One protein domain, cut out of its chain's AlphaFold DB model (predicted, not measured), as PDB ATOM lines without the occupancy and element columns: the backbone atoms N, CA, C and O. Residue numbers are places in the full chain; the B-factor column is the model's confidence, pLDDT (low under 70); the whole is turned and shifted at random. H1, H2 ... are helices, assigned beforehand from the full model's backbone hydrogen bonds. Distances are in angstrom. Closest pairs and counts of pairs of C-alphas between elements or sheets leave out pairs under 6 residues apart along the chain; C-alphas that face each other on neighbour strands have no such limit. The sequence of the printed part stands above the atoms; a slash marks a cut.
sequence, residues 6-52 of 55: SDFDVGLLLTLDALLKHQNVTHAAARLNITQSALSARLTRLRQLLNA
ATOM      1  N   SER A   6     295.951 192.641 235.616       72.25
ATOM      2  CA  SER A   6     296.654 192.996 236.852       72.25
ATOM      3  C   SER A   6     296.832 194.508 237.067       72.25
ATOM      4  O   SER A   6     296.901 194.943 238.212       72.25
ATOM      5  N   ASP A   7     296.885 195.310 235.996       72.00
ATOM      6  CA  ASP A   7     297.019 196.773 236.082       72.00
ATOM      7  C   ASP A   7     295.691 197.455 236.464       72.00
ATOM      8  O   ASP A   7     295.674 198.621 236.873       72.00
ATOM      9  N   PHE A   8     294.572 196.738 236.315       81.31
ATOM     10  CA  PHE A   8     293.237 197.173 236.704       81.31
ATOM     11  C   PHE A   8     292.862 196.556 238.050       81.31
ATOM     12  O   PHE A   8     292.573 195.366 238.153       81.31
ATOM     13  N   ASP A   9     292.793 197.385 239.090       88.75
ATOM     14  CA  ASP A   9     292.145 196.974 240.331       88.75
ATOM     15  C   ASP A   9     290.616 196.869 240.157       88.75
ATOM     16  O   ASP A   9     290.015 197.485 239.270       88.75
ATOM     17  N   VAL A  10     289.963 196.092 241.031       89.31
ATOM     18  CA  VAL A  10     288.497 195.886 241.025       89.31
ATOM     19  C   VAL A  10     287.743 197.218 241.059       89.31
ATOM     20  O   VAL A  10     286.689 197.370 240.442       89.31
ATOM     21  N   GLY A  11     288.305 198.217 241.735       93.19
ATOM     22  CA  GLY A  11     287.754 199.558 241.806       93.19
ATOM     23  C   GLY A  11     287.665 200.261 240.455       93.19
ATOM     24  O   GLY A  11     286.664 200.921 240.169       93.19
ATOM     25  N   LEU A  12     288.691 200.116 239.620       94.50
ATOM     26  CA  LEU A  12     288.732 200.667 238.269       94.50
ATOM     27  C   LEU A  12     287.759 199.947 237.332       94.50
ATOM     28  O   LEU A  12     287.086 200.612 236.549       94.50
ATOM     29  N   LEU A  13     287.617 198.626 237.459       95.12
ATOM     30  CA  LEU A  13     286.647 197.853 236.674       95.12
ATOM     31  C   LEU A  13     285.200 198.246 237.007       95.12
ATOM     32  O   LEU A  13     284.410 198.511 236.104       95.12
ATOM     33  N   LEU A  14     284.871 198.375 238.296       96.06
ATOM     34  CA  LEU A  14     283.554 198.851 238.739       96.06
ATOM     35  C   LEU A  14     283.286 200.296 238.298       96.06
ATOM     36  O   LEU A  14     282.163 200.642 237.935       96.06
ATOM     37  N   THR A  15     284.320 201.140 238.300       97.06
ATOM     38  CA  THR A  15     284.221 202.522 237.805       97.06
ATOM     39  C   THR A  15     283.935 202.560 236.310       97.06
ATOM     40  O   THR A  15     283.083 203.331 235.874       97.06
ATOM     41  N   LEU A  16     284.614 201.719 235.527       96.31
ATOM     42  CA  LEU A  16     284.389 201.606 234.091       96.31
ATOM     43  C   LEU A  16     282.958 201.135 233.788       96.31
ATOM     44  O   LEU A  16     282.271 201.781 233.003       96.31
ATOM     45  N   ASP A  17     282.486 200.077 234.452       97.12
ATOM     46  CA  ASP A  17     281.111 199.573 234.313       97.12
ATOM     47  C   ASP A  17     280.063 200.651 234.638       97.12
ATOM     48  O   ASP A  17     279.147 200.899 233.848       97.12
ATOM     49  N   ALA A  18     280.223 201.350 235.766       97.81
ATOM     50  CA  ALA A  18     279.300 202.404 236.175       97.81
ATOM     51  C   ALA A  18     279.277 203.575 235.178       97.81
ATOM     52  O   ALA A  18     278.206 204.092 234.857       97.81
ATOM     53  N   LEU A  19     280.437 203.987 234.657       97.44
ATOM     54  CA  LEU A  19     280.525 205.060 233.665       97.44
ATOM     55  C   LEU A  19     279.915 204.665 232.317       97.44
ATOM     56  O   LEU A  19     279.261 205.500 231.698       97.44
ATOM     57  N   LEU A  20     280.074 203.412 231.884       97.06
ATOM     58  CA  LEU A  20     279.449 202.915 230.655       97.06
ATOM     59  C   LEU A  20     277.919 202.867 230.766       97.06
ATOM     60  O   LEU A  20     277.232 203.198 229.804       97.06
ATOM     61  N   LYS A  21     277.385 202.510 231.940       97.88
ATOM     62  CA  LYS A  21     275.934 202.445 232.187       97.88
ATOM     63  C   LYS A  21     275.282 203.811 232.368       97.88
ATOM     64  O   LYS A  21     274.161 204.011 231.914       97.88
ATOM     65  N   HIS A  22     275.949 204.729 233.065       96.88
ATOM     66  CA  HIS A  22     275.340 205.999 233.469       96.88
ATOM     67  C   HIS A  22     275.769 207.200 232.624       96.88
ATOM     68  O   HIS A  22     275.099 208.226 232.689       96.88
ATOM     69  N   GLN A  23     276.888 207.120 231.889       94.31
ATOM     70  CA  GLN A  23     277.467 208.206 231.074       94.31
ATOM     71  C   GLN A  23     277.620 209.556 231.809       94.31
ATOM     72  O   GLN A  23     277.801 210.606 231.195       94.31
ATOM     73  N   ASN A  24     277.573 209.541 233.143       96.62
ATOM     74  CA  ASN A  24     277.586 210.719 233.994       96.62
ATOM     75  C   ASN A  24     278.352 210.416 235.288       96.62
ATOM     76  O   ASN A  24     278.063 209.452 235.999       96.62
ATOM     77  N   VAL A  25     279.329 211.271 235.588       96.38
ATOM     78  CA  VAL A  25     280.283 211.118 236.696       96.38
ATOM     79  C   VAL A  25     279.587 211.208 238.062       96.38
ATOM     80  O   VAL A  25     279.958 210.514 239.000       96.38
ATOM     81  N   THR A  26     278.536 212.013 238.190       97.50
ATOM     82  CA  THR A  26     277.779 212.151 239.441       97.50
ATOM     83  C   THR A  26     276.901 210.925 239.695       97.50
ATOM     84  O   THR A  26     276.928 210.366 240.790       97.50
ATOM     85  N   HIS A  27     276.182 210.437 238.677       98.06
ATOM     86  CA  HIS A  27     275.346 209.235 238.811       98.06
ATOM     87  C   HIS A  27     276.166 207.961 239.036       98.06
ATOM     88  O   HIS A  27     275.805 207.139 239.877       98.06
ATOM     89  N   ALA A  28     277.296 207.809 238.344       98.25
ATOM     90  CA  ALA A  28     278.197 206.682 238.562       98.25
ATOM     91  C   ALA A  28     278.806 206.694 239.979       98.25
ATOM     92  O   ALA A  28     278.935 205.640 240.598       98.25
ATOM     93  N   ALA A  29     279.122 207.873 240.529       98.25
ATOM     94  CA  ALA A  29     279.646 208.003 241.888       98.25
ATOM     95  C   ALA A  29     278.587 207.614 242.930       98.25
ATOM     96  O   ALA A  29     278.873 206.820 243.827       98.25
ATOM     97  N   ALA A  30     277.347 208.080 242.739       98.19
ATOM     98  CA  ALA A  30     276.210 207.693 243.568       98.19
ATOM     99  C   ALA A  30     275.954 206.176 243.524       98.19
ATOM    100  O   ALA A  30     275.771 205.554 244.567       98.19
ATOM    101  N   ARG A  31     276.018 205.549 242.338       97.75
ATOM    102  CA  ARG A  31     275.847 204.093 242.178       97.75
ATOM    103  C   ARG A  31     276.901 203.284 242.934       97.75
ATOM    104  O   ARG A  31     276.581 202.221 243.459       97.75
ATOM    105  N   LEU A  32     278.141 203.768 242.966       97.44
ATOM    106  CA  LEU A  32     279.259 203.112 243.645       97.44
ATOM    107  C   LEU A  32     279.395 203.512 245.120       97.44
ATOM    108  O   LEU A  32     280.319 203.042 245.780       97.44
ATOM    109  N   ASN A  33     278.497 204.361 245.631       97.94
ATOM    110  CA  ASN A  33     278.541 204.912 246.984       97.94
ATOM    111  C   ASN A  33     279.904 205.553 247.328       97.94
ATOM    112  O   ASN A  33     280.466 205.333 248.400       97.94
ATOM    113  N   ILE A  34     280.454 206.330 246.389       98.06
ATOM    114  CA  ILE A  34     281.685 207.110 246.568       98.06
ATOM    115  C   ILE A  34     281.444 208.575 246.207       98.06
ATOM    116  O   ILE A  34     280.459 208.925 245.559       98.06
ATOM    117  N   THR A  35     282.371 209.452 246.584       98.38
ATOM    118  CA  THR A  35     282.305 210.857 246.177       98.38
ATOM    119  C   THR A  35     282.567 211.016 244.675       98.38
ATOM    120  O   THR A  35     283.319 210.252 244.060       98.38
ATOM    121  N   GLN A  36     282.009 212.071 244.074       97.69
ATOM    122  CA  GLN A  36     282.299 212.435 242.681       97.69
ATOM    123  C   GLN A  36     283.800 212.706 242.459       97.69
ATOM    124  O   GLN A  36     284.336 212.386 241.395       97.69
ATOM    125  N   SER A  37     284.502 213.248 243.464       97.81
ATOM    126  CA  SER A  37     285.952 213.472 243.413       97.81
ATOM    127  C   SER A  37     286.734 212.158 243.345       97.81
ATOM    128  O   SER A  37     287.625 212.022 242.504       97.81
ATOM    129  N   ALA A  38     286.357 211.153 244.144       97.25
ATOM    130  CA  ALA A  38     286.958 209.823 244.094       97.25
ATOM    131  C   ALA A  38     286.695 209.128 242.748       97.25
ATOM    132  O   ALA A  38     287.607 208.524 242.175       97.25
ATOM    133  N   LEU A  39     285.479 209.251 242.198       97.94
ATOM    134  CA  LEU A  39     285.173 208.719 240.869       97.94
ATOM    135  C   LEU A  39     285.991 209.426 239.775       97.94
ATOM    136  O   LEU A  39     286.545 208.766 238.900       97.94
ATOM    137  N   SER A  40     286.118 210.752 239.847       97.44
ATOM    138  CA  SER A  40     286.907 211.544 238.894       97.44
ATOM    139  C   SER A  40     288.384 211.143 238.907       97.44
ATOM    140  O   SER A  40     288.977 210.965 237.845       97.44
ATOM    141  N   ALA A  41     288.967 210.906 240.086       96.69
ATOM    142  CA  ALA A  41     290.340 210.414 240.209       96.69
ATOM    143  C   ALA A  41     290.519 209.032 239.553       96.69
ATOM    144  O   ALA A  41     291.471 208.806 238.802       96.69
ATOM    145  N   ARG A  42     289.566 208.115 239.771       96.19
ATOM    146  CA  ARG A  42     289.556 206.790 239.130       96.19
ATOM    147  C   ARG A  42     289.380 206.874 237.617       96.19
ATOM    148  O   ARG A  42     290.054 206.142 236.901       96.19
ATOM    149  N   LEU A  43     288.546 207.786 237.116       96.06
ATOM    150  CA  LEU A  43     288.394 208.045 235.682       96.06
ATOM    151  C   LEU A  43     289.690 208.574 235.057       96.06
ATOM    152  O   LEU A  43     290.085 208.120 233.986       96.06
ATOM    153  N   THR A  44     290.392 209.488 235.727       95.44
ATOM    154  CA  THR A  44     291.712 209.950 235.275       95.44
ATOM    155  C   THR A  44     292.693 208.784 235.173       95.44
ATOM    156  O   THR A  44     293.344 208.629 234.140       95.44
ATOM    157  N   ARG A  45     292.734 207.905 236.183       93.25
ATOM    158  CA  ARG A  45     293.575 206.700 236.154       93.25
ATOM    159  C   ARG A  45     293.165 205.731 235.041       93.25
ATOM    160  O   ARG A  45     294.035 205.240 234.332       93.25
ATOM    161  N   LEU A  46     291.866 205.499 234.830       93.75
ATOM    162  CA  LEU A  46     291.354 204.704 233.705       93.75
ATOM    163  C   LEU A  46     291.829 205.266 232.362       93.75
ATOM    164  O   LEU A  46     292.312 204.512 231.526       93.75
ATOM    165  N   ARG A  47     291.744 206.587 232.164       93.06
ATOM    166  CA  ARG A  47     292.221 207.245 230.938       93.06
ATOM    167  C   ARG A  47     293.724 207.089 230.763       93.06
ATOM    168  O   ARG A  47     294.155 206.749 229.674       93.06
ATOM    169  N   GLN A  48     294.518 207.276 231.816       90.81
ATOM    170  CA  GLN A  48     295.966 207.042 231.759       90.81
ATOM    171  C   GLN A  48     296.278 205.594 231.388       90.81
ATOM    172  O   GLN A  48     297.123 205.334 230.544       90.81
ATOM    173  N   LEU A  49     295.566 204.641 231.982       88.56
ATOM    174  CA  LEU A  49     295.759 203.226 231.717       88.56
ATOM    175  C   LEU A  49     295.365 202.857 230.278       88.56
ATOM    176  O   LEU A  49     296.115 202.158 229.605       88.56
ATOM    177  N   LEU A  50     294.231 203.335 229.783       86.56
ATOM    178  CA  LEU A  50     293.752 203.006 228.440       86.56
ATOM    179  C   LEU A  50     294.483 203.776 227.331       86.56
ATOM    180  O   LEU A  50     294.564 203.280 226.214       86.56
ATOM    181  N   ASN A  51     295.013 204.960 227.641       83.38
ATOM    182  CA  ASN A  51     295.630 205.868 226.675       83.38
ATOM    183  C   ASN A  51     297.166 205.929 226.791       83.38
ATOM    184  O   ASN A  51     297.800 206.698 226.073       83.38
ATOM    185  N   ALA A  52     297.775 205.158 227.699       69.00
ATOM    186  CA  ALA A  52     299.228 205.057 227.792       69.00
ATOM    187  C   ALA A  52     299.785 204.304 226.567       69.00
ATOM    188  O   ALA A  52     299.365 203.167 226.325       69.00
TER     189      ALA A  52
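Overview. This is residues 6 to 52 of the 55 residues of the protein "LysR family transcriptional regulator" of Mesorhizobium sp. M7A.F.Ca.US.003.02.1.1 (UniProt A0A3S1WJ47). The long helix H3 makes one side of a small three-helix cluster; H1 crosses it nearly at right angles, and the short H2 packs on both at one end. The printed part has 47 residues, with three named helices in the order H1, H2, H3 and no named strand: all helix. It is compact, with a radius of gyration of the C-alphas of 9.8 A, and spans 27 by 18 by 16 A.

Along the chain. Find C-alpha 36 at (282.299, 212.435, 242.681); from there H3, residues 36 to 51, runs 21.8 A to C-alpha 51 at (295.630, 205.868, 226.675). H1, residues 10 to 22, begins at (288.497, 195.886, 241.025) and runs 18.2 A. H2 is residues 25 to 31.

Arrangement. Look at Leu 12 and Arg 42: their C-alphas, 6.2 A apart, are the closest of H1 and H3, which touch about perpendicular at 80 degrees, through residues 11 to 16 and 39 to 46 alone. H2 touches residues 36 to 40 of H3, closest at the C-alphas of Ala 29 and Gln 36, 5.2 A, at a steep tilt of 68 degrees, only just short of perpendicular, opposite ways. H2 touches H1 at the C-alphas of Ala 28 and Ala 18, the closest, 5.0 A. The packing is mostly crossed, with no touching pair at a shallow tilt. In H1, H2 and H3 every O i to N i+4 pair is within hydrogen-bond range.

Size, cuts and confidence. The C-alphas of Asn 33 and Ala 52, the two farthest apart, are 28.2 A apart. The printed part has no cut, and both links are tight. Mean pLDDT of the printed part is 93.6; residue 52 is under 70.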